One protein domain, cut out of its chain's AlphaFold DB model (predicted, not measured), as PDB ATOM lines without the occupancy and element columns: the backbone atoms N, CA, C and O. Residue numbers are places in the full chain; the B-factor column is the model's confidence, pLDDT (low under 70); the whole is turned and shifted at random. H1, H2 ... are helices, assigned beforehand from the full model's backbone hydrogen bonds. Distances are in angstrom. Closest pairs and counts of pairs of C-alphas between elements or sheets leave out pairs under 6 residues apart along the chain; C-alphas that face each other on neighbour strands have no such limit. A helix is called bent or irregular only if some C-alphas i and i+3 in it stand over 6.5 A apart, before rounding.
ATOM      1  N   LYS A 313      49.431 -23.592  38.920       94.00
ATOM      2  CA  LYS A 313      49.429 -23.158  40.321       94.00
ATOM      3  C   LYS A 313      49.780 -21.672  40.426       94.00
ATOM      4  O   LYS A 313      49.055 -20.939  41.094       94.00
ATOM      5  N   ALA A 314      50.819 -21.217  39.727       94.12
ATOM      6  CA  ALA A 314      51.216 -19.809  39.668       94.12
ATOM      7  C   ALA A 314      50.089 -18.913  39.131       94.12
ATOM      8  O   ALA A 314      49.741 -17.912  39.760       94.12
ATOM      9  N   LEU A 315      49.444 -19.322  38.036       91.12
ATOM     10  CA  LEU A 315      48.297 -18.622  37.458       91.12
ATOM     11  C   LEU A 315      47.128 -18.505  38.437       91.12
ATOM     12  O   LEU A 315      46.579 -17.419  38.565       91.12
ATOM     13  N   ARG A 316      46.801 -19.554  39.203       88.75
ATOM     14  CA  ARG A 316      45.761 -19.466  40.247       88.75
ATOM     15  C   ARG A 316      46.092 -18.425  41.316       88.75
ATOM     16  O   ARG A 316      45.199 -17.709  41.767       88.75
ATOM     17  N   HIS A 317      47.359 -18.326  41.726       89.56
ATOM     18  CA  HIS A 317      47.790 -17.289  42.669       89.56
ATOM     19  C   HIS A 317      47.673 -15.882  42.066       89.56
ATOM     20  O   HIS A 317      47.248 -14.958  42.762       89.56
ATOM     21  N   LEU A 318      48.012 -15.712  40.785       89.38
ATOM     22  CA  LEU A 318      47.862 -14.438  40.076       89.38
ATOM     23  C   LEU A 318      46.390 -14.062  39.879       89.38
ATOM     24  O   LEU A 318      46.023 -12.931  40.179       89.38
ATOM     25  N   ASP A 319      45.544 -15.003  39.455       85.06
ATOM     26  CA  ASP A 319      44.097 -14.816  39.304       85.06
ATOM     27  C   ASP A 319      43.473 -14.339  40.619       85.06
ATOM     28  O   ASP A 319      42.748 -13.344  40.643       85.06
ATOM     29  N   TRP A 320      43.820 -14.983  41.740       84.69
ATOM     30  CA  TRP A 320      43.349 -14.568  43.063       84.69
ATOM     31  C   TRP A 320      43.763 -13.128  43.402       84.69
ATOM     32  O   TRP A 320      42.927 -12.331  43.836       84.69
ATOM     33  N   ARG A 321      45.029 -12.760  43.152       87.44
ATOM     34  CA  ARG A 321      45.524 -11.388  43.371       87.44
ATOM     35  C   ARG A 321      44.796 -10.379  42.487       87.44
ATOM     36  O   ARG A 321      44.392  -9.331  42.979       87.44
ATOM     37  N   ILE A 322      44.593 -10.691  41.209       86.50
ATOM     38  CA  ILE A 322      43.861  -9.837  40.265       86.50
ATOM     39  C   ILE A 322      42.436  -9.596  40.759       86.50
ATOM     40  O   ILE A 322      42.027  -8.441  40.889       86.50
ATOM     41  N   CYS A 323      41.703 -10.660  41.102       82.81
ATOM     42  CA  CYS A 323      40.349 -10.549  41.640       82.81
ATOM     43  C   CYS A 323      40.314  -9.675  42.900       82.81
ATOM     44  O   CYS A 323      39.455  -8.801  43.024       82.81
ATOM     45  N   PHE A 324      41.275  -9.857  43.810       84.88
ATOM     46  CA  PHE A 324      41.387  -9.042  45.019       84.88
ATOM     47  C   PHE A 324      41.607  -7.554  44.700       84.88
ATOM     48  O   PHE A 324      40.932  -6.691  45.270       84.88
ATOM     49  N   GLN A 325      42.494  -7.227  43.756       88.12
ATOM     50  CA  GLN A 325      42.754  -5.833  43.385       88.12
ATOM     51  C   GLN A 325      41.580  -5.181  42.650       88.12
ATOM     52  O   GLN A 325      41.265  -4.021  42.924       88.12
ATOM     53  N   ILE A 326      40.883  -5.916  41.779       87.50
ATOM     54  CA  ILE A 326      39.644  -5.446  41.143       87.50
ATOM     55  C   ILE A 326      38.581  -5.166  42.212       87.50
ATOM     56  O   ILE A 326      37.993  -4.083  42.219       87.50
ATOM     57  N   LYS A 327      38.394  -6.078  43.176       85.12
ATOM     58  CA  LYS A 327      37.471  -5.877  44.305       85.12
ATOM     59  C   LYS A 327      37.834  -4.635  45.118       85.12
ATOM     60  O   LYS A 327      36.958  -3.835  45.426       85.12
ATOM     61  N   SER A 328      39.116  -4.415  45.407       87.88
ATOM     62  CA  SER A 328      39.594  -3.202  46.087       87.88
ATOM     63  C   SER A 328      39.281  -1.918  45.298       87.88
ATOM     64  O   SER A 328      38.788  -0.933  45.860       87.88
ATOM     65  N   LEU A 329      39.499  -1.920  43.977       90.75
ATOM     66  CA  LEU A 329      39.172  -0.780  43.116       90.75
ATOM     67  C   LEU A 329      37.671  -0.477  43.120       90.75
ATOM     68  O   LEU A 329      37.296   0.679  43.326       90.75
ATOM     69  N   LEU A 330      36.829  -1.496  42.977       89.06
ATOM     70  CA  LEU A 330      35.375  -1.343  42.983       89.06
ATOM     71  C   LEU A 330      34.840  -0.936  44.356       89.06
ATOM     72  O   LEU A 330      34.008  -0.038  44.437       89.06
ATOM     73  N   ASN A 331      35.389  -1.480  45.444       88.19
ATOM     74  CA  ASN A 331      35.081  -1.030  46.802       88.19
ATOM     75  C   ASN A 331      35.395   0.457  46.984       88.19
ATOM     76  O   ASN A 331      34.598   1.187  47.569       88.19
ATOM     77  N   SER A 332      36.520   0.936  46.440       90.88
ATOM     78  CA  SER A 332      36.831   2.370  46.481       90.88
ATOM     79  C   SER A 332      35.826   3.218  45.689       90.88
ATOM     80  O   SER A 332      35.544   4.343  46.092       90.88
ATOM     81  N   MET A 333      35.255   2.673  44.608       91.50
ATOM     82  CA  MET A 333      34.189   3.319  43.838       91.50
ATOM     83  C   MET A 333      32.872   3.361  44.597       91.50
ATOM     84  O   MET A 333      32.301   4.437  44.741       91.50
ATOM     85  N   MET A 334      32.440   2.231  45.157       88.38
ATOM     86  CA  MET A 334      31.230   2.151  45.975       88.38
ATOM     87  C   MET A 334      31.288   3.076  47.188       88.38
ATOM     88  O   MET A 334      30.322   3.773  47.474       88.38
ATOM     89  N   LEU A 335      32.418   3.117  47.901       89.12
ATOM     90  CA  LEU A 335      32.584   4.009  49.051       89.12
ATOM     91  C   LEU A 335      32.413   5.476  48.649       89.12
ATOM     92  O   LEU A 335      31.750   6.232  49.356       89.12
ATOM     93  N   GLN A 336      32.974   5.871  47.504       90.25
ATOM     94  CA  GLN A 336      32.820   7.226  46.991       90.25
ATOM     95  C   GLN A 336      31.380   7.492  46.532       90.25
ATOM     96  O   GLN A 336      30.819   8.522  46.890       90.25
ATOM     97  N   HIS A 337      30.764   6.561  45.802       90.25
ATOM     98  CA  HIS A 337      29.364   6.652  45.389       90.25
ATOM     99  C   HIS A 337      28.439   6.844  46.599       90.25
ATOM    100  O   HIS A 337      27.710   7.829  46.656       90.25
ATOM    101  N   ARG A 338      28.540   5.979  47.616       88.88
ATOM    102  CA  ARG A 338      27.741   6.059  48.850       88.88
ATOM    103  C   ARG A 338      27.954   7.367  49.604       88.88
ATOM    104  O   ARG A 338      26.981   7.948  50.070       88.88
ATOM    105  N   PHE A 339      29.198   7.842  49.691       89.75
ATOM    106  CA  PHE A 339      29.510   9.122  50.329       89.75
ATOM    107  C   PHE A 339      28.736  10.277  49.678       89.75
ATOM    108  O   PHE A 339      28.070  11.034  50.378       89.75
ATOM    109  N   PHE A 340      28.760  10.376  48.346       88.81
ATOM    110  CA  PHE A 340      28.058  11.447  47.630       88.81
ATOM    111  C   PHE A 340      26.552  11.206  47.498       88.81
ATOM    112  O   PHE A 340      25.790  12.163  47.418       88.81
ATOM    113  N   ARG A 341      26.084   9.956  47.520       80.81
ATOM    114  CA  ARG A 341      24.652   9.634  47.446       80.81
ATOM    115  C   ARG A 341      23.870  10.163  48.648       80.81
ATOM    116  O   ARG A 341      22.728  10.580  48.472       80.81
ATOM    117  N   VAL A 342      24.481  10.215  49.836       81.81
ATOM    118  CA  VAL A 342      23.883  10.848  51.031       81.81
ATOM    119  C   VAL A 342      23.585  12.336  50.791       81.81
ATOM    120  O   VAL A 342      22.620  12.866  51.334       81.81
ATOM    121  N   GLU A 343      24.360  12.997  49.930       82.00
ATOM    122  CA  GLU A 343      24.162  14.396  49.525       82.00
ATOM    123  C   GLU A 343      23.175  14.548  48.339       82.00
ATOM    124  O   GLU A 343      22.866  15.665  47.921       82.00
ATOM    125  N   GLY A 344      22.658  13.432  47.808       78.69
ATOM    126  CA  GLY A 344      21.725  13.341  46.680       78.69
ATOM    127  C   GLY A 344      22.370  12.839  45.381       78.69
ATOM    128  O   GLY A 344      23.556  13.033  45.132       78.69
ATOM    129  N   GLU A 345      21.579  12.233  44.485       74.38
ATOM    130  CA  GLU A 345      22.075  11.636  43.222       74.38
ATOM    131  C   GLU A 345      22.834  12.633  42.328       74.38
ATOM    132  O   GLU A 345      23.832  12.295  41.688       74.38
ATOM    133  N   ARG A 346      22.419  13.905  42.338       83.94
ATOM    134  CA  ARG A 346      23.115  14.975  41.609       83.94
ATOM    135  C   ARG A 346      24.521  15.237  42.149       83.94
ATOM    136  O   ARG A 346      25.376  15.667  41.382       83.94
ATOM    137  N   ALA A 347      24.784  14.991  43.434       87.62
ATOM    138  CA  ALA A 347      26.103  15.199  44.026       87.62
ATOM    139  C   ALA A 347      27.126  14.185  43.493       87.62
ATOM    140  O   ALA A 347      28.249  14.572  43.170       87.62
ATOM    141  N   TRP A 348      26.720  12.925  43.301       89.62
ATOM    142  CA  TRP A 348      27.561  11.909  42.664       89.62
ATOM    143  C   TRP A 348      27.923  12.288  41.224       89.62
ATOM    144  O   TRP A 348      29.105  12.321  40.871       89.62
ATOM    145  N   LEU A 349      26.927  12.664  40.417       87.12
ATOM    146  CA  LEU A 349      27.161  13.088  39.035       87.12
ATOM    147  C   LEU A 349      28.056  14.335  38.971       87.12
ATOM    148  O   LEU A 349      29.028  14.366  38.220       87.12
ATOM    149  N   ASN A 350      27.789  15.337  39.814       89.31
ATOM    150  CA  ASN A 350      28.613  16.541  39.910       89.31
ATOM    151  C   ASN A 350      30.056  16.222  40.314       89.31
ATOM    152  O   ASN A 350      30.988  16.856  39.819       89.31
ATOM    153  N   GLN A 351      30.263  15.244  41.198       90.75
ATOM    154  CA  GLN A 351      31.600  14.809  41.576       90.75
ATOM    155  C   GLN A 351      32.337  14.159  40.404       90.75
ATOM    156  O   GLN A 351      33.523  14.433  40.213       90.75
ATOM    157  N   LEU A 352      31.665  13.316  39.619       89.62
ATOM    158  CA  LEU A 352      32.253  12.727  38.416       89.62
ATOM    159  C   LEU A 352      32.625  13.809  37.391       89.62
ATOM    160  O   LEU A 352      33.756  13.811  36.910       89.62
ATOM    161  N   ILE A 353      31.747  14.793  37.160       90.19
ATOM    162  CA  ILE A 353      32.029  15.949  36.288       90.19
ATOM    163  C   ILE A 353      33.259  16.721  36.784       90.19
ATOM    164  O   ILE A 353      34.162  17.027  36.011       90.19
ATOM    165  N   ARG A 354      33.355  16.993  38.091       90.25
ATOM    166  CA  ARG A 354      34.517  17.684  38.682       90.25
ATOM    167  C   ARG A 354      35.816  16.897  38.546       90.25
ATOM    168  O   ARG A 354      36.885  17.497  38.520       90.25
ATOM    169  N   ARG A 355      35.743  15.565  38.493       91.81
ATOM    170  CA  ARG A 355      36.910  14.695  38.312       91.81
ATOM    171  C   ARG A 355      37.412  14.659  36.872       91.81
ATOM    172  O   ARG A 355      38.522  14.171  36.681       91.81
ATOM    173  N   GLN A 356      36.675  15.213  35.907       92.31
ATOM    174  CA  GLN A 356      37.125  15.289  34.517       92.31
ATOM    175  C   GLN A 356      38.476  16.007  34.398       92.31
ATOM    176  O   GLN A 356      39.388  15.463  33.794       92.31
ATOM    177  N   SER A 357      38.679  17.123  35.106       93.38
ATOM    178  CA  SER A 357      39.967  17.835  35.091       93.38
ATOM    179  C   SER A 357      41.141  16.996  35.611       93.38
ATOM    180  O   SER A 357      42.264  17.152  35.145       93.38
ATOM    181  N   VAL A 358      40.894  16.077  36.553       94.06
ATOM    182  CA  VAL A 358      41.914  15.146  37.072       94.06
ATOM    183  C   VAL A 358      42.208  14.038  36.062       94.06
ATOM    184  O   VAL A 358      43.334  13.545  36.008       94.06
ATOM    185  N   ILE A 359      41.201  13.617  35.291       92.25
ATOM    186  CA  ILE A 359      41.388  12.680  34.179       92.25
ATOM    187  C   ILE A 359      42.238  13.351  33.105       92.25
ATOM    188  O   ILE A 359      43.219  12.747  32.686       92.25
ATOM    189  N   ASP A 360      41.927  14.596  32.742       92.38
ATOM    190  CA  ASP A 360      42.657  15.367  31.732       92.38
ATOM    191  C   ASP A 360      44.116  15.613  32.166       92.38
ATOM    192  O   ASP A 360      45.047  15.332  31.418       92.38
ATOM    193  N   GLU A 361      44.345  16.022  33.424       94.12
ATOM    194  CA  GLU A 361      45.694  16.188  33.999       94.12
ATOM    195  C   GLU A 361      46.512  14.882  33.955       94.12
ATOM    196  O   GLU A 361      47.740  14.901  33.866       94.12
ATOM    197  N   ARG A 362      45.842  13.725  34.034       92.50
ATOM    198  CA  ARG A 362      46.473  12.396  34.100       92.50
ATOM    199  C   ARG A 362      46.248  11.561  32.846       92.50
ATOM    200  O   ARG A 362      46.469  10.348  32.908       92.50
ATOM    201  N   GLN A 363      45.842  12.173  31.738       91.06
ATOM    202  CA  GLN A 363      45.365  11.471  30.547       91.06
ATOM    203  C   GLN A 363      46.368  10.423  30.057       91.06
ATOM    204  O   GLN A 363      46.041   9.243  29.984       91.06
ATOM    205  N   GLU A 364      47.624  10.822  29.868       90.44
ATOM    206  CA  GLU A 364      48.700   9.943  29.396       90.44
ATOM    207  C   GLU A 364      48.934   8.738  30.339       90.44
ATOM    208  O   GLU A 364      49.307   7.636  29.934       90.44
ATOM    209  N   ARG A 365      48.718   8.917  31.649       90.12
ATOM    210  CA  ARG A 365      48.812   7.819  32.622       90.12
ATOM    211  C   ARG A 365      47.586   6.906  32.566       90.12
ATOM    212  O   ARG A 365      47.753   5.698  32.725       90.12
ATOM    213  N   CYS A 366      46.392   7.458  32.356       90.81
ATOM    214  CA  CYS A 366      45.181   6.675  32.119       90.81
ATOM    215  C   CYS A 366      45.335   5.827  30.851       90.81
ATOM    216  O   CYS A 366      45.171   4.619  30.935       90.81
ATOM    217  N   GLU A 367      45.731   6.421  29.725       91.25
ATOM    218  CA  GLU A 367      45.920   5.734  28.436       91.25
ATOM    219  C   GLU A 367      46.900   4.564  28.555       91.25
ATOM    220  O   GLU A 367      46.536   3.426  28.262       91.25
ATOM    221  N   ARG A 368      48.085   4.785  29.141       89.38
ATOM    222  CA  ARG A 368      49.039   3.694  29.404       89.38
ATOM    223  C   ARG A 368      48.475   2.599  30.304       89.38
ATOM    224  O   ARG A 368      48.794   1.427  30.118       89.38
ATOM    225  N   ALA A 369      47.689   2.954  31.323       90.06
ATOM    226  CA  ALA A 369      47.058   1.956  32.182       90.06
ATOM    227  C   ALA A 369      46.018   1.139  31.402       90.06
ATOM    228  O   ALA A 369      45.980  -0.076  31.556       90.06
ATOM    229  N   ILE A 370      45.230   1.783  30.541       90.50
ATOM    230  CA  ILE A 370      44.227   1.140  29.687       90.50
ATOM    231  C   ILE A 370      44.905   0.177  28.712       90.50
ATOM    232  O   ILE A 370      44.549  -0.997  28.685       90.50
ATOM    233  N   GLU A 371      45.926   0.627  27.982       90.00
ATOM    234  CA  GLU A 371      46.688  -0.208  27.047       90.00
ATOM    235  C   GLU A 371      47.282  -1.434  27.740       90.00
ATOM    236  O   GLU A 371      47.156  -2.558  27.256       90.00
ATOM    237  N   ARG A 372      47.890  -1.242  28.915       88.06
ATOM    238  CA  ARG A 372      48.502  -2.331  29.682       88.06
ATOM    239  C   ARG A 372      47.473  -3.294  30.262       88.06
ATOM    240  O   ARG A 372      47.721  -4.494  30.253       88.06
ATOM    241  N   LEU A 373      46.337  -2.801  30.761       88.00
ATOM    242  CA  LEU A 373      45.240  -3.652  31.229       88.00
ATOM    243  C   LEU A 373      44.642  -4.451  30.073       88.00
ATOM    244  O   LEU A 373      44.388  -5.642  30.233       88.00
ATOM    245  N   HIS A 374      44.460  -3.820  28.915       86.00
ATOM    246  CA  HIS A 374      43.972  -4.479  27.712       86.00
ATOM    247  C   HIS A 374      44.953  -5.566  27.251       86.00
ATOM    248  O   HIS A 374      44.559  -6.718  27.103       86.00
ATOM    249  N   ALA A 375      46.246  -5.244  27.153       81.88
ATOM    250  CA  ALA A 375      47.296  -6.193  26.783       81.88
ATOM    251  C   ALA A 375      47.420  -7.365  27.774       81.88
ATOM    252  O   ALA A 375      47.536  -8.514  27.363       81.88
ATOM    253  N   ALA A 376      47.332  -7.100  29.081       75.06
ATOM    254  CA  ALA A 376      47.336  -8.133  30.122       75.06
ATOM    255  C   ALA A 376      46.103  -9.056  30.070       75.06
ATOM    256  O   ALA A 376      46.122 -10.164  30.610       75.06
ATOM    257  N   SER A 377      45.027  -8.592  29.434       68.88
ATOM    258  CA  SER A 377      43.773  -9.326  29.279       68.88
ATOM    259  C   SER A 377      43.733 -10.183  28.008       68.88
ATOM    260  O   SER A 377      42.817 -10.984  27.866       68.88
ATOM    261  N   LEU A 378      44.751 -10.095  27.134       52.22
ATOM    262  CA  LEU A 378      44.875 -10.883  25.892       52.22
ATOM    263  C   LEU A 378      45.093 -12.393  26.114       52.22
ATOM    264  O   LEU A 378      45.240 -13.142  25.153       52.22
ATOM    265  N   GLY A 379      45.089 -12.872  27.362       52.44
ATOM    266  CA  GLY A 379      45.061 -14.304  27.647       52.44
ATOM    267  C   GLY A 379      43.716 -14.909  27.247       52.44
ATOM    268  O   GLY A 379      42.668 -14.493  27.754       52.44
ATOM    269  N   SER A 380      43.740 -15.918  26.374       49.25
ATOM    270  CA  SER A 380      42.537 -16.663  26.006       49.25
ATOM    271  C   SER A 380      41.949 -17.346  27.250       49.25
ATOM    272  O   SER A 380      42.657 -17.954  28.052       49.25
ATOM    273  N   GLY A 381      40.649 -17.181  27.496       59.78
ATOM    274  CA  GLY A 381      40.042 -17.828  28.652       59.78
ATOM    275  C   GLY A 381      38.726 -17.231  29.106       59.78
ATOM    276  O   GLY A 381      38.607 -16.059  29.447       59.78
ATOM    277  N   HIS A 382      37.751 -18.113  29.239       63.12
ATOM    278  CA  HIS A 382      36.410 -17.821  29.719       63.12
ATOM    279  C   HIS A 382      36.362 -17.160  31.105       63.12
ATOM    280  O   HIS A 382      35.522 -16.308  31.376       63.12
ATOM    281  N   VAL A 383      37.296 -17.500  31.993       65.19
ATOM    282  CA  VAL A 383      37.376 -16.871  33.319       65.19
ATOM    283  C   VAL A 383      37.726 -15.377  33.210       65.19
ATOM    284  O   VAL A 383      37.224 -14.581  34.002       65.19
ATOM    285  N   ASN A 384      38.502 -14.974  32.197       73.12
ATOM    286  CA  ASN A 384      38.893 -13.574  31.985       73.12
ATOM    287  C   ASN A 384      37.708 -12.764  31.486       73.12
ATOM    288  O   ASN A 384      37.329 -11.778  32.111       73.12
ATOM    289  N   ALA A 385      37.067 -13.240  30.417       74.56
ATOM    290  CA  ALA A 385      35.855 -12.637  29.884       74.56
ATOM    291  C   ALA A 385      34.776 -12.474  30.961       74.56
ATOM    292  O   ALA A 385      34.146 -11.421  31.065       74.56
ATOM    293  N   ALA A 386      34.621 -13.491  31.815       75.88
ATOM    294  CA  ALA A 386      33.753 -13.413  32.972       75.88
ATOM    295  C   ALA A 386      34.132 -12.260  33.892       75.88
ATOM    296  O   ALA A 386      33.321 -11.376  34.136       75.88
ATOM    297  N   MET A 387      35.366 -12.236  34.378       79.56
ATOM    298  CA  MET A 387      35.842 -11.195  35.282       79.56
ATOM    299  C   MET A 387      35.688  -9.781  34.691       79.56
ATOM    300  O   MET A 387      35.259  -8.868  35.402       79.56
ATOM    301  N   HIS A 388      35.977  -9.595  33.400       85.38
ATOM    302  CA  HIS A 388      35.809  -8.317  32.706       85.38
ATOM    303  C   HIS A 388      34.345  -7.892  32.659       85.38
ATOM    304  O   HIS A 388      34.013  -6.803  33.122       85.38
ATOM    305  N   ALA A 389      33.457  -8.768  32.195       83.94
ATOM    306  CA  ALA A 389      32.030  -8.479  32.118       83.94
ATOM    307  C   ALA A 389      31.427  -8.133  33.480       83.94
ATOM    308  O   ALA A 389      30.644  -7.196  33.605       83.94
ATOM    309  N   GLN A 390      31.830  -8.855  34.526       82.56
ATOM    310  CA  GLN A 390      31.360  -8.609  35.888       82.56
ATOM    311  C   GLN A 390      31.860  -7.270  36.429       82.56
ATOM    312  O   GLN A 390      31.119  -6.563  37.108       82.56
ATOM    313  N   THR A 391      33.100  -6.905  36.106       87.38
ATOM    314  CA  THR A 391      33.666  -5.607  36.476       87.38
ATOM    315  C   THR A 391      32.927  -4.474  35.774       87.38
ATOM    316  O   THR A 391      32.508  -3.525  36.431       87.38
ATOM    317  N   VAL A 392      32.701  -4.595  34.463       91.06
ATOM    318  CA  VAL A 392      31.940  -3.610  33.683       91.06
ATOM    319  C   VAL A 392      30.520  -3.482  34.238       91.06
ATOM    320  O   VAL A 392      30.092  -2.374  34.554       91.06
ATOM    321  N   ALA A 393      29.811  -4.596  34.442       88.56
ATOM    322  CA  ALA A 393      28.463  -4.590  35.006       88.56
ATOM    323  C   ALA A 393      28.418  -3.917  36.387       88.56
ATOM    324  O   ALA A 393      27.567  -3.062  36.619       88.56
ATOM    325  N   ALA A 394      29.363  -4.232  37.279       88.00
ATOM    326  CA  ALA A 394      29.448  -3.608  38.597       88.00
ATOM    327  C   ALA A 394      29.663  -2.089  38.508       88.00
ATOM    328  O   ALA A 394      29.002  -1.335  39.219       88.00
ATOM    329  N   ILE A 395      30.543  -1.627  37.614       91.44
ATOM    330  CA  ILE A 395      30.788  -0.195  37.398       91.44
ATOM    331  C   ILE A 395      29.517   0.499  36.909       91.44
ATOM    332  O   ILE A 395      29.143   1.527  37.467       91.44
ATOM    333  N   PHE A 396      28.821  -0.068  35.921       92.19
ATOM    334  CA  PHE A 396      27.577   0.513  35.409       92.19
ATOM    335  C   PHE A 396      26.452   0.517  36.448       92.19
ATOM    336  O   PHE A 396      25.717   1.498  36.524       92.19
ATOM    337  N   LEU A 397      26.352  -0.506  37.300       89.44
ATOM    338  CA  LEU A 397      25.404  -0.502  38.417       89.44
ATOM    339  C   LEU A 397      25.708   0.607  39.425       89.44
ATOM    340  O   LEU A 397      24.784   1.281  39.869       89.44
ATOM    341  N   ILE A 398      26.983   0.847  39.748       89.12
ATOM    342  CA  ILE A 398      27.375   1.966  40.617       89.12
ATOM    343  C   ILE A 398      27.061   3.309  39.944       89.12
ATOM    344  O   ILE A 398      26.535   4.212  40.588       89.12
ATOM    345  N   LEU A 399      27.349   3.453  38.647       89.62
ATOM    346  CA  LEU A 399      27.039   4.677  37.900       89.62
ATOM    347  C   LEU A 399      25.531   4.957  37.843       89.62
ATOM    348  O   LEU A 399      25.138   6.117  37.941       89.62
ATOM    349  N   ALA A 400      24.711   3.912  37.727       88.00
ATOM    350  CA  ALA A 400      23.253   3.997  37.686       88.00
ATOM    351  C   ALA A 400      22.586   4.070  39.075       88.00
ATOM    352  O   ALA A 400      21.364   4.158  39.153       88.00
ATOM    353  N   GLY A 401      23.346   4.017  40.177       86.12
ATOM    354  CA  GLY A 401      22.784   4.031  41.535       86.12
ATOM    355  C   GLY A 401      22.065   2.733  41.939       86.12
ATOM    356  O   GLY A 401      21.224   2.735  42.837       86.12
ATOM    357  N   HIS A 402      22.389   1.622  41.278       85.62
ATOM    358  CA  HIS A 402      21.827   0.288  41.503       85.62
ATOM    359  C   HIS A 402      22.786  -0.662  42.245       85.62
ATOM    360  O   HIS A 402      22.529  -1.861  42.316       85.62
ATOM    361  N   ASP A 403      23.879  -0.165  42.828       82.12
ATOM    362  CA  ASP A 403      24.869  -0.964  43.571       82.12
ATOM    363  C   ASP A 403      24.317  -1.614  44.853       82.12
ATOM    364  O   ASP A 403      24.867  -2.606  45.329       82.12
ATOM    365  N   GLU A 404      23.210  -1.099  45.390       82.44
ATOM    366  CA  GLU A 404      22.470  -1.692  46.517       82.44
ATOM    367  C   GLU A 404      21.304  -2.593  46.086       82.44
ATOM    368  O   GLU A 404      20.612  -3.158  46.934       82.44
ATOM    369  N   HIS A 405      21.060  -2.745  44.779       83.94
ATOM    370  CA  HIS A 405      20.009  -3.632  44.296       83.94
ATOM    371  C   HIS A 405      20.282  -5.074  44.772       83.94
ATOM    372  O   HIS A 405      21.426  -5.529  44.677       83.94
ATOM    373  N   PRO A 406      19.272  -5.852  45.215       80.50
ATOM    374  CA  PRO A 406      19.488  -7.223  45.698       80.50
ATOM    375  C   PRO A 406      20.197  -8.132  44.684       80.50
ATOM    376  O   PRO A 406      20.924  -9.054  45.050       80.50
ATOM    377  N   LEU A 407      20.016  -7.848  43.391       78.06
ATOM    378  CA  LEU A 407      20.656  -8.578  42.297       78.06
ATOM    379  C   LEU A 407      22.009  -8.003  41.861       78.06
ATOM    380  O   LEU A 407      22.653  -8.612  41.014       78.06
ATOM    381  N   ALA A 408      22.487  -6.888  42.420       75.56
ATOM    382  CA  ALA A 408      23.772  -6.298  42.037       75.56
ATOM    383  C   ALA A 408      24.931  -7.282  42.268       75.56
ATOM    384  O   ALA A 408      25.785  -7.479  41.407       75.56
ATOM    385  N   GLY A 409      24.890  -8.015  43.385       67.00
ATOM    386  CA  GLY A 409      25.820  -9.111  43.654       67.00
ATOM    387  C   GLY A 409      25.698 -10.285  42.674       67.00
ATOM    388  O   GLY A 409      26.671 -11.002  42.448       67.00
ATOM    389  N   CYS A 410      24.527 -10.450  42.054       64.06
ATOM    390  CA  CYS A 410      24.217 -11.501  41.087       64.06
ATOM    391  C   CYS A 410      24.503 -11.105  39.632       64.06
ATOM    392  O   CYS A 410      24.557 -12.000  38.789       64.06
ATOM    393  N   ALA A 411      24.748  -9.816  39.356       60.84
ATOM    394  CA  ALA A 411      25.312  -9.332  38.092       60.84
ATOM    395  C   ALA A 411      26.601 -10.090  37.753       60.84
ATOM    396  O   ALA A 411      26.899 -10.397  36.598       60.84
ATOM    397  N   ALA A 412      27.341 -10.453  38.807       57.28
ATOM    398  CA  ALA A 412      28.428 -11.393  38.718       57.28
ATOM    399  C   ALA A 412      27.903 -12.792  38.431       57.28
ATOM    400  O   ALA A 412      27.389 -13.484  39.315       57.28
ATOM    401  N   PHE A 413      28.048 -13.234  37.191       63.09
ATOM    402  CA  PHE A 413      27.495 -14.513  36.792       63.09
ATOM    403  C   PHE A 413      28.228 -15.726  37.395       63.09
ATOM    404  O   PHE A 413      27.629 -16.798  37.482       63.09
ATOM    405  N   ILE A 414      29.460 -15.538  37.898       60.19
ATOM    406  CA  ILE A 414      30.117 -16.390  38.902       60.19
ATOM    407  C   ILE A 414      29.927 -15.697  40.266       60.19
ATOM    408  O   ILE A 414      30.670 -14.762  40.561       60.19
ATOM    409  N   PRO A 415      28.967 -16.126  41.111       54.56
ATOM    410  CA  PRO A 415      28.634 -15.417  42.352       54.56
ATOM    411  C   PRO A 415      29.832 -15.177  43.279       54.56
ATOM    412  O   PRO A 415      29.969 -14.097  43.846       54.56
ATOM    413  N   ALA A 416      30.732 -16.160  43.390       52.72
ATOM    414  CA  ALA A 416      31.918 -16.091  44.249       52.72
ATOM    415  C   ALA A 416      32.952 -15.037  43.805       52.72
ATOM    416  O   ALA A 416      33.804 -14.646  44.596       52.72
ATOM    417  N   ALA A 417      32.884 -14.581  42.552       51.50
ATOM    418  CA  ALA A 417      33.767 -13.556  42.007       51.50
ATOM    419  C   ALA A 417      33.179 -12.141  42.140       51.50
ATOM    420  O   ALA A 417      33.855 -11.168  41.809       51.50
ATOM    421  N   SER A 418      31.938 -12.012  42.632       65.75
ATOM    422  CA  SER A 418      31.268 -10.722  42.723       65.75
ATOM    423  C   SER A 418      31.986  -9.781  43.690       65.75
ATOM    424  O   SER A 418      32.071 -10.064  44.890       65.75
ATOM    425  N   PRO A 419      32.457  -8.621  43.218       61.09
ATOM    426  CA  PRO A 419      33.097  -7.638  44.080       61.09
ATOM    427  C   PRO A 419      32.074  -6.881  44.939       61.09
ATOM    428  O   PRO A 419      32.446  -6.355  45.985       61.09
ATOM    429  N   LEU A 420      30.800  -6.863  44.523       67.31
ATOM    430  CA  LEU A 420      29.690  -6.207  45.225       67.31
ATOM    431  C   LEU A 420      29.120  -7.062  46.370       67.31
ATOM    432  O   LEU A 420      28.379  -6.556  47.210       67.31
ATOM    433  N   VAL A 421      29.475  -8.349  46.433       62.81
ATOM    434  CA  VAL A 421      29.093  -9.237  47.538       62.81
ATOM    435  C   VAL A 421      30.145  -9.118  48.651       62.81
ATOM    436  O   VAL A 421      31.334  -9.414  48.466       62.81
ATOM    437  N   GLY A 422      29.720  -8.634  49.821       50.50
ATOM    438  CA  GLY A 422      30.501  -8.745  51.060       50.50
ATOM    439  C   GLY A 422      30.528 -10.192  51.567       50.50
ATOM    440  O   GLY A 422      29.725 -11.002  51.117       50.50
ATOM    441  N   ASP A 423      31.375 -10.514  52.551       43.53
ATOM    442  CA  ASP A 423      31.398 -11.812  53.277       43.53
ATOM    443  C   ASP A 423      30.094 -12.113  54.062       43.53
ATOM    444  O   ASP A 423      30.052 -12.903  55.003       43.53
ATOM    445  N   HIS A 424      28.991 -11.458  53.712       37.94
ATOM    446  CA  HIS A 424      27.737 -11.531  54.426       37.94
ATOM    447  C   HIS A 424      26.958 -12.774  54.006       37.94
ATOM    448  O   HIS A 424      26.253 -12.800  53.003       37.94
ATOM    449  N   SER A 425      27.017 -13.769  54.887       33.94
ATOM    450  CA  SER A 425      26.112 -14.910  55.045       33.94
ATOM    451  C   SER A 425      24.636 -14.531  55.287       33.94
ATOM    452  O   SER A 425      23.895 -15.310  55.875       33.94
ATOM    453  N   ASN A 426      24.202 -13.337  54.883       38.72
ATOM    454  CA  ASN A 426      22.854 -12.820  55.077       38.72
ATOM    455  C   ASN A 426      22.432 -12.037  53.830       38.72
ATOM    456  O   ASN A 426      22.542 -10.815  53.777       38.72
ATOM    457  N   SER A 427      21.901 -12.731  52.831       35.81
ATOM    458  CA  SER A 427      20.953 -12.110  51.912       35.81
ATOM    459  C   SER A 427      19.931 -13.142  51.474       35.81
ATOM    460  O   SER A 427      20.279 -14.281  51.171       35.81
ATOM    461  N   HIS A 428      18.678 -12.708  51.491       38.41
ATOM    462  CA  HIS A 428      17.467 -13.403  51.089       38.41
ATOM    463  C   HIS A 428      17.638 -14.408  49.944       38.41
ATOM    464  O   HIS A 428      18.429 -14.206  49.030       38.41
ATOM    465  N   VAL A 429      16.829 -15.466  50.032       42.06
ATOM    466  CA  VAL A 429      16.658 -16.619  49.138       42.06
ATOM    467  C   VAL A 429      16.610 -16.220  47.654       42.06
ATOM    468  O   VAL A 429      15.550 -16.193  47.038       42.06
ATOM    469  N   VAL A 430      17.757 -15.913  47.051       50.41
ATOM    470  CA  VAL A 430      17.918 -15.949  45.598       50.41
ATOM    471  C   VAL A 430      18.393 -17.364  45.281       50.41
ATOM    472  O   VAL A 430      19.452 -17.762  45.779       50.41
ATOM    473  N   PRO A 431      17.627 -18.159  44.515       53.41
ATOM    474  CA  PRO A 431      18.043 -19.500  44.135       53.41
ATOM    475  C   PRO A 431      19.443 -19.470  43.517       53.41
ATOM    476  O   PRO A 431      19.743 -18.626  42.668       53.41
ATOM    477  N   VAL A 432      20.309 -20.390  43.943       57.78
ATOM    478  CA  VAL A 432      21.637 -20.550  43.346       57.78
ATOM    479  C   VAL A 432      21.444 -20.990  41.894       57.78
ATOM    480  O   VAL A 432      21.078 -22.132  41.627       57.78
ATOM    481  N   LEU A 433      21.659 -20.068  40.954       63.31
ATOM    482  CA  LEU A 433      21.576 -20.367  39.526       63.31
ATOM    483  C   LEU A 433      22.768 -21.197  39.075       63.31
ATOM    484  O   LEU A 433      23.888 -20.979  39.543       63.31
ATOM    485  N   LYS A 434      22.541 -22.090  38.108       68.62
ATOM    486  CA  LYS A 434      23.607 -22.876  37.484       68.62
ATOM    487  C   LYS A 434      24.424 -21.968  36.553       68.62
ATOM    488  O   LYS A 434      23.880 -21.469  35.564       68.62
ATOM    489  N   PRO A 435      25.720 -21.731  36.827       61.25
ATOM    490  CA  PRO A 435      26.577 -20.986  35.914       61.25
ATOM    491  C   PRO A 435      26.934 -21.896  34.734       61.25
ATOM    492  O   PRO A 435      27.654 -22.877  34.903       61.25
ATOM    493  N   SER A 436      26.445 -21.594  33.535       64.06
ATOM    494  CA  SER A 436      26.651 -22.420  32.337       64.06
ATOM    495  C   SER A 436      27.600 -21.779  31.309       64.06
ATOM    496  O   SER A 436      27.589 -22.106  30.138       64.06
ATOM    497  N   ILE A 437      28.439 -20.820  31.690       55.56
ATOM    498  CA  ILE A 437      28.432 -19.618  30.841       55.56
ATOM    499  C   ILE A 437      29.402 -19.617  29.667       55.56
ATOM    500  O   ILE A 437      29.165 -18.858  28.747       55.56
ATOM    501  N   LEU A 438      30.473 -20.409  29.603       52.59
ATOM    502  CA  LEU A 438      31.491 -20.042  28.606       52.59
ATOM    503  C   LEU A 438      32.254 -21.158  27.906       52.59
ATOM    504  O   LEU A 438      33.033 -20.835  27.034       52.59
ATOM    505  N   LYS A 439      32.044 -22.452  28.168       55.97
ATOM    506  CA  LYS A 439      32.832 -23.489  27.467       55.97
ATOM    507  C   LYS A 439      32.637 -23.411  25.946       55.97
ATOM    508  O   LYS A 439      31.574 -23.805  25.486       55.97
ATOM    509  N   ARG A 440      33.637 -22.990  25.167       57.09
ATOM    510  CA  ARG A 440      33.662 -23.237  23.711       57.09
ATOM    511  C   ARG A 440      33.957 -24.713  23.460       57.09
ATOM    512  O   ARG A 440      34.912 -25.250  24.021       57.09
ATOM    513  N   ASP A 441      33.162 -25.374  22.625       55.53
ATOM    514  CA  ASP A 441      33.550 -26.687  22.107       55.53
ATOM    515  C   ASP A 441      34.678 -26.499  21.069       55.53
ATOM    516  O   ASP A 441      34.602 -25.616  20.210       55.53
ATOM    517  N   LYS A 442      35.735 -27.326  21.124       50.69
ATOM    518  CA  LYS A 442      36.809 -27.335  20.110       50.69
ATOM    519  C   LYS A 442      36.232 -27.552  18.701       50.69
ATOM    520  O   LYS A 442      36.736 -26.976  17.739       50.69
ATOM    521  N   GLN A 443      35.160 -28.337  18.580       52.00
ATOM    522  CA  GLN A 443      34.463 -28.561  17.312       52.00
ATOM    523  C   GLN A 443      33.716 -27.315  16.818       52.00
ATOM    524  O   GLN A 443      33.589 -27.117  15.613       52.00
ATOM    525  N   GLU A 444      33.247 -26.454  17.722       53.94
ATOM    526  CA  GLU A 444      32.536 -25.216  17.385       53.94
ATOM    527  C   GLU A 444      33.495 -24.088  17.002       53.94
ATOM    528  O   GLU A 444      33.213 -23.339  16.066       53.94
ATOM    529  N   ALA A 445      34.659 -24.013  17.658       51.19
ATOM    530  CA  ALA A 445      35.740 -23.109  17.266       51.19
ATOM    531  C   ALA A 445      36.209 -23.389  15.825       51.19
ATOM    532  O   ALA A 445      36.392 -22.456  15.048       51.19
ATOM    533  N   ALA A 446      36.303 -24.667  15.437       49.00
ATOM    534  CA  ALA A 446      36.611 -25.076  14.064       49.00
ATOM    535  C   ALA A 446      35.492 -24.750  13.051       49.00
ATOM    536  O   ALA A 446      35.760 -24.639  11.857       49.00
ATOM    537  N   ARG A 447      34.243 -24.585  13.510       54.78
ATOM    538  CA  ARG A 447      33.074 -24.228  12.683       54.78
ATOM    539  C   ARG A 447      32.779 -22.720  12.657       54.78
ATOM    540  O   ARG A 447      31.813 -22.320  12.018       54.78
ATOM    541  N   GLY A 448      33.563 -21.890  13.355       55.72
ATOM    542  CA  GLY A 448      33.329 -20.440  13.460       55.72
ATOM    543  C   GLY A 448      32.046 -20.049  14.213       55.72
ATOM    544  O   GLY A 448      31.613 -18.903  14.138       55.72
ATOM    545  N   ALA A 449      31.440 -20.987  14.944       56.44
ATOM    546  CA  ALA A 449      30.055 -20.943  15.418       56.44
ATOM    547  C   ALA A 449      29.838 -20.136  16.714       56.44
ATOM    548  O   ALA A 449      28.978 -20.483  17.502       56.44
ATOM    549  N   LEU A 450      30.677 -19.152  17.046       62.59
ATOM    550  CA  LEU A 450      30.458 -18.265  18.206       62.59
ATOM    551  C   LEU A 450      31.161 -16.911  17.997       62.59
ATOM    552  O   LEU A 450      31.841 -16.398  18.891       62.59
ATOM    553  N   SER A 451      31.013 -16.322  16.806       76.38
ATOM    554  CA  SER A 451      31.565 -14.992  16.504       76.38
ATOM    555  C   SER A 451      31.004 -13.913  17.437       76.38
ATOM    556  O   SER A 451      31.750 -13.031  17.855       76.38
ATOM    557  N   TYR A 452      29.731 -14.025  17.845       85.25
ATOM    558  CA  TYR A 452      29.117 -13.035  18.732       85.25
ATOM    559  C   TYR A 452      29.667 -13.084  20.155       85.25
ATOM    560  O   TYR A 452      29.975 -12.043  20.728       85.25
ATOM    561  N   LEU A 453      29.833 -14.287  20.722       84.94
ATOM    562  CA  LEU A 453      30.431 -14.426  22.048       84.94
ATOM    563  C   LEU A 453      31.867 -13.895  22.033       84.94
ATOM    564  O   LEU A 453      32.222 -13.129  22.914       84.94
ATOM    565  N   ALA A 454      32.664 -14.237  21.015       82.38
ATOM    566  CA  ALA A 454      34.026 -13.718  20.877       82.38
ATOM    567  C   ALA A 454      34.066 -12.185  20.819       82.38
ATOM    568  O   ALA A 454      34.851 -11.562  21.530       82.38
ATOM    569  N   PHE A 455      33.179 -11.590  20.022       85.56
ATOM    570  CA  PHE A 455      33.038 -10.142  19.923       85.56
ATOM    571  C   PHE A 455      32.617  -9.508  21.255       85.56
ATOM    572  O   PHE A 455      33.182  -8.501  21.676       85.56
ATOM    573  N   TRP A 456      31.663 -10.116  21.964       88.94
ATOM    574  CA  TRP A 456      31.270  -9.682  23.303       88.94
ATOM    575  C   TRP A 456      32.442  -9.762  24.295       88.94
ATOM    576  O   TRP A 456      32.667  -8.813  25.044       88.94
ATOM    577  N   GLU A 457      33.225 -10.848  24.282       85.75
ATOM    578  CA  GLU A 457      34.403 -11.020  25.144       85.75
ATOM    579  C   GLU A 457      35.447  -9.916  24.880       85.75
ATOM    580  O   GLU A 457      35.982  -9.331  25.826       85.75
ATOM    581  N   GLU A 458      35.686  -9.577  23.610       84.81
ATOM    582  CA  GLU A 458      36.571  -8.480  23.197       84.81
ATOM    583  C   GLU A 458      36.063  -7.122  23.704       84.81
ATOM    584  O   GLU A 458      36.812  -6.372  24.337       84.81
ATOM    585  N   LYS A 459      34.768  -6.827  23.523       88.38
ATOM    586  CA  LYS A 459      34.158  -5.575  24.001       88.38
ATOM    587  C   LYS A 459      34.221  -5.438  25.515       88.38
ATOM    588  O   LYS A 459      34.647  -4.397  26.012       88.38
ATOM    589  N   MET A 460      33.863  -6.486  26.259       89.31
ATOM    590  CA  MET A 460      33.950  -6.470  27.722       89.31
ATOM    591  C   MET A 460      35.386  -6.257  28.195       89.31
ATOM    592  O   MET A 460      35.607  -5.526  29.159       89.31
ATOM    593  N   THR A 461      36.364  -6.847  27.507       87.44
ATOM    594  CA  THR A 461      37.790  -6.679  27.812       87.44
ATOM    595  C   THR A 461      38.246  -5.236  27.599       87.44
ATOM    596  O   THR A 461      38.845  -4.635  28.499       87.44
ATOM    597  N   LEU A 462      37.903  -4.650  26.449       88.94
ATOM    598  CA  LEU A 462      38.212  -3.262  26.109       88.94
ATOM    599  C   LEU A 462      37.582  -2.280  27.102       88.94
ATOM    600  O   LEU A 462      38.273  -1.441  27.684       88.94
ATOM    601  N   TRP A 463      36.276  -2.402  27.336       92.75
ATOM    602  CA  TRP A 463      35.555  -1.512  28.242       92.75
ATOM    603  C   TRP A 463      36.019  -1.677  29.689       92.75
ATOM    604  O   TRP A 463      36.176  -0.684  30.394       92.75
ATOM    605  N   ASN A 464      36.323  -2.900  30.131       92.06
ATOM    606  CA  ASN A 464      36.920  -3.129  31.444       92.06
ATOM    607  C   ASN A 464      38.249  -2.382  31.601       92.06
ATOM    608  O   ASN A 464      38.441  -1.680  32.595       92.06
ATOM    609  N   ALA A 465      39.160  -2.523  30.632       91.25
ATOM    610  CA  ALA A 465      40.457  -1.856  30.666       91.25
ATOM    611  C   ALA A 465      40.295  -0.331  30.734       91.25
ATOM    612  O   ALA A 465      40.936   0.316  31.563       91.25
ATOM    613  N   TYR A 466      39.378   0.219  29.930       93.12
ATOM    614  CA  TYR A 466      39.044   1.640  29.919       93.12
ATOM    615  C   TYR A 466      38.553   2.136  31.287       93.12
ATOM    616  O   TYR A 466      39.140   3.043  31.886       93.12
ATOM    617  N   LEU A 467      37.501   1.502  31.816       93.56
ATOM    618  CA  LEU A 467      36.837   1.918  33.051       93.56
ATOM    619  C   LEU A 467      37.756   1.749  34.277       93.56
ATOM    620  O   LEU A 467      37.872   2.660  35.102       93.56
ATOM    621  N   LEU A 468      38.455   0.611  34.397       92.31
ATOM    622  CA  LEU A 468      39.402   0.380  35.494       92.31
ATOM    623  C   LEU A 468      40.639   1.272  35.397       92.31
ATOM    624  O   LEU A 468      41.134   1.717  36.433       92.31
ATOM    625  N   GLY A 469      41.140   1.539  34.189       92.12
ATOM    626  CA  GLY A 469      42.283   2.423  33.973       92.12
ATOM    627  C   GLY A 469      42.002   3.831  34.494       92.12
ATOM    628  O   GLY A 469      42.764   4.350  35.316       92.12
ATOM    629  N   GLN A 470      40.858   4.411  34.117       92.88
ATOM    630  CA  GLN A 470      40.445   5.731  34.603       92.88
ATOM    631  C   GLN A 470      40.206   5.747  36.113       92.88
ATOM    632  O   GLN A 470      40.781   6.574  36.829       92.88
ATOM    633  N   TRP A 471      39.414   4.802  36.630       94.62
ATOM    634  CA  TRP A 471      39.117   4.770  38.060       94.62
ATOM    635  C   TRP A 471      40.373   4.521  38.904       94.62
ATOM    636  O   TRP A 471      40.588   5.151  39.944       94.62
ATOM    637  N   GLY A 472      41.235   3.612  38.455       92.50
ATOM    638  CA  GLY A 472      42.481   3.253  39.116       92.50
ATOM    639  C   GLY A 472      43.461   4.419  39.219       92.50
ATOM    640  O   GLY A 472      44.041   4.628  40.288       92.50
ATOM    641  N   VAL A 473      43.611   5.198  38.144       91.50
ATOM    642  CA  VAL A 473      44.582   6.300  38.048       91.50
ATOM    643  C   VAL A 473      44.038   7.620  38.603       91.50
ATOM    644  O   VAL A 473      44.741   8.317  39.349       91.50
ATOM    645  N   ALA A 474      42.805   7.982  38.253       92.12
ATOM    646  CA  ALA A 474      42.242   9.307  38.511       92.12
ATOM    647  C   ALA A 474      41.177   9.331  39.620       92.12
ATOM    648  O   ALA A 474      40.845  10.413  40.113       92.12
ATOM    649  N   LYS A 475      40.662   8.167  40.052       92.19
ATOM    650  CA  LYS A 475      39.484   8.075  40.945       92.19
ATOM    651  C   LYS A 475      38.306   8.899  40.404       92.19
ATOM    652  O   LYS A 475      37.640   9.635  41.133       92.19
ATOM    653  N   GLY A 476      38.123   8.805  39.091       91.81
ATOM    654  CA  GLY A 476      37.101   9.479  38.305       91.81
ATOM    655  C   GLY A 476      36.728   8.632  37.093       91.81
ATOM    656  O   GLY A 476      37.433   7.675  36.769       91.81
ATOM    657  N   MET A 477      35.616   8.986  36.455       90.88
ATOM    658  CA  MET A 477      35.131   8.351  35.234       90.88
ATOM    659  C   MET A 477      34.679   9.429  34.256       90.88
ATOM    660  O   MET A 477      33.934  10.328  34.651       90.88
ATOM    661  N   ASN A 478      35.093   9.323  32.997       88.88
ATOM    662  CA  ASN A 478      34.566  10.168  31.935       88.88
ATOM    663  C   ASN A 478      33.126   9.720  31.611       88.88
ATOM    664  O   ASN A 478      32.901   8.627  31.083       88.88
ATOM    665  N   ILE A 479      32.150  10.569  31.944       87.69
ATOM    666  CA  ILE A 479      30.715  10.277  31.785       87.69
ATOM    667  C   ILE A 479      30.323  10.174  30.307       87.69
ATOM    668  O   ILE A 479      29.498   9.336  29.947       87.69
ATOM    669  N   GLU A 480      30.913  10.993  29.435       87.56
ATOM    670  CA  GLU A 480      30.627  10.964  27.997       87.56
ATOM    671  C   GLU A 480      31.109   9.657  27.368       87.56
ATOM    672  O   GLU A 480      30.418   9.066  26.534       87.56
ATOM    673  N   ALA A 481      32.260   9.161  27.818       86.06
ATOM    674  CA  ALA A 481      32.780   7.870  27.401       86.06
ATOM    675  C   ALA A 481      31.929   6.710  27.935       86.06
ATOM    676  O   ALA A 481      31.582   5.819  27.166       86.06
ATOM    677  N   ALA A 482      31.515   6.746  29.207       88.00
ATOM    678  CA  ALA A 482      30.587   5.751  29.756       88.00
ATOM    679  C   ALA A 482      29.244   5.743  28.996       88.00
ATOM    680  O   ALA A 482      28.718   4.681  28.668       88.00
ATOM    681  N   SER A 483      28.737   6.923  28.629       88.88
ATOM    682  CA  SER A 483      27.540   7.069  27.789       88.88
ATOM    683  C   SER A 483      27.761   6.535  26.370       88.88
ATOM    684  O   SER A 483      26.844   6.001  25.756       88.88
ATOM    685  N   SER A 484      28.976   6.673  25.832       90.06
ATOM    686  CA  SER A 484      29.337   6.141  24.514       90.06
ATOM    687  C   SER A 484      29.414   4.619  24.524       90.06
ATOM    688  O   SER A 484      28.875   4.006  23.612       90.06
ATOM    689  N   ILE A 485      29.969   4.019  25.581       91.25
ATOM    690  CA  ILE A 485      29.935   2.568  25.805       91.25
ATOM    691  C   ILE A 485      28.487   2.064  25.845       91.25
ATOM    692  O   ILE A 485      28.163   1.067  25.208       91.25
ATOM    693  N   GLN A 486      27.592   2.766  26.548       89.50
ATOM    694  CA  GLN A 486      26.182   2.379  26.609       89.50
ATOM    695  C   GLN A 486      25.490   2.471  25.237       89.50
ATOM    696  O   GLN A 486      24.816   1.528  24.834       89.50
ATOM    697  N   ARG A 487      25.696   3.563  24.487       89.44
ATOM    698  CA  ARG A 487      25.157   3.706  23.120       89.44
ATOM    699  C   ARG A 487      25.711   2.655  22.161       89.44
ATOM    700  O   ARG A 487      24.974   2.138  21.328       89.44
ATOM    701  N   GLU A 488      27.000   2.348  22.276       89.88
ATOM    702  CA  GLU A 488      27.645   1.295  21.498       89.88
ATOM    703  C   GLU A 488      27.022  -0.069  21.823       89.88
ATOM    704  O   GLU A 488      26.673  -0.803  20.902       89.88
ATOM    705  N   ALA A 489      26.797  -0.382  23.106       88.81
ATOM    706  CA  ALA A 489      26.078  -1.589  23.510       88.81
ATOM    707  C   ALA A 489      24.693  -1.645  22.849       88.81
ATOM    708  O   ALA A 489      24.387  -2.617  22.171       88.81
ATOM    709  N   GLU A 490      23.887  -0.586  22.966       86.81
ATOM    710  CA  GLU A 490      22.549  -0.504  22.358       86.81
ATOM    711  C   GLU A 490      22.566  -0.701  20.834       86.81
ATOM    712  O   GLU A 490      21.662  -1.330  20.282       86.81
ATOM    713  N   GLN A 491      23.583  -0.180  20.143       83.12
ATOM    714  CA  GLN A 491      23.763  -0.398  18.709       83.12
ATOM    715  C   GLN A 491      24.095  -1.864  18.405       83.12
ATOM    716  O   GLN A 491      23.464  -2.466  17.538       83.12
ATOM    717  N   ILE A 492      25.026  -2.461  19.153       86.50
ATOM    718  CA  ILE A 492      25.405  -3.869  18.997       86.50
ATOM    719  C   ILE A 492      24.201  -4.792  19.228       86.50
ATOM    720  O   ILE A 492      24.015  -5.746  18.474       86.50
ATOM    721  N   LEU A 493      23.369  -4.508  20.238       85.88
ATOM    722  CA  LEU A 493      22.158  -5.288  20.515       85.88
ATOM    723  C   LEU A 493      21.202  -5.305  19.315       85.88
ATOM    724  O   LEU A 493      20.623  -6.347  19.012       85.88
ATOM    725  N   LYS A 494      21.053  -4.165  18.625       79.94
ATOM    726  CA  LYS A 494      20.205  -4.033  17.427       79.94
ATOM    727  C   LYS A 494      20.786  -4.757  16.216       79.94
ATOM    728  O   LYS A 494      20.032  -5.289  15.410       79.94
ATOM    729  N   GLU A 495      22.109  -4.751  16.070       79.19
ATOM    730  CA  GLU A 495      22.797  -5.376  14.935       79.19
ATOM    731  C   GLU A 495      22.884  -6.905  15.055       79.19
ATOM    732  O   GLU A 495      22.822  -7.601  14.042       79.19
ATOM    733  N   TRP A 496      23.029  -7.432  16.275       81.44
ATOM    734  CA  TRP A 496      23.282  -8.855  16.519       81.44
ATOM    735  C   TRP A 496      22.097  -9.559  17.184       81.44
ATOM    736  O   TRP A 496      21.341 -10.266  16.518       81.44
TER     737      TRP A 496
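This is residues 313 to 496 of the 666 residues of a protein of Chrysotila carterae (UniProt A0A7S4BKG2). Two helices side by side, H1 and H4, form one layer, and H6 crosses them in a second layer with H3 on one side of it and H7 on the other, while H2 caps one end of both layers. On the side of H1 and H4 a long loop, residues 400 to 441, swings out and leads to the short H5, where residues 442 to 448 stick out at the end away from H2. The printed part has 184 residues with seven named helices, H1 to H7 in order, and no named strand; its class is all helix. It is compact, with a radius of gyration of the C-alphas of 17.1 A and spans of 53 by 42 by 40 A.

H1, residues 313 to 341, begins at C-alpha 313 (49.429, -23.158, 40.321) and is the longest helix, 41.7 A. H2, residues 345 to 361, is 25.8 A long and only just irregular, with C-alphas 354 and 357 6.53 A apart. H3, residues 363 to 376, and H4, residues 382 to 399, measure 19.7 A and 25.7 A. H5 is residues 442 to 445. H6, residues 451 to 474, begins at C-alpha 451 (31.565, -14.992, 16.504) and is 34.5 A long. H7, residues 479 to 495, is 24.3 A long and ends at C-alpha 495 (22.797, -5.376, 14.935).

H6 is the hub, touching four helices. It touches H3 at a steep tilt of 40 degrees, opposite ways, closest at the C-alphas of Ile 370 and Gly 469, 4.9 A. With residues 457 to 467 alone it touches H4 at a steep tilt of 54 degrees, closest at C-alphas Ala 389 and Met 460, 5.2 A. H1 and H4 touch at a shallow tilt of 8 degrees, the same way, closest at C-alphas Met 334 and Ile 398, 6.6 A. H2 and H6 touch, about perpendicular at 82 degrees, closest at C-alphas Ile 359 and Ala 474, 5.6 A. H6 and H7 are close but not clearly touching, with C-alphas Trp 463 and Ile 485 7.4 A apart. H1 and H3 are apart. Every O i to N i+4 pair is within hydrogen-bond range in H1, H3, H4, H6 and H7, and 11 of 13 are in H2; H5 is too short for such a pair.

The two C-alphas farthest apart, those of Glu 343 and Gln 443, are 54.7 A apart. The printed part has no cut. The link from H4 to H5, 42 residues, is long; the other links between helices are tight. Mean pLDDT of the printed part is 78.9, with residues 377 to 383 and 409 to 450 under 70.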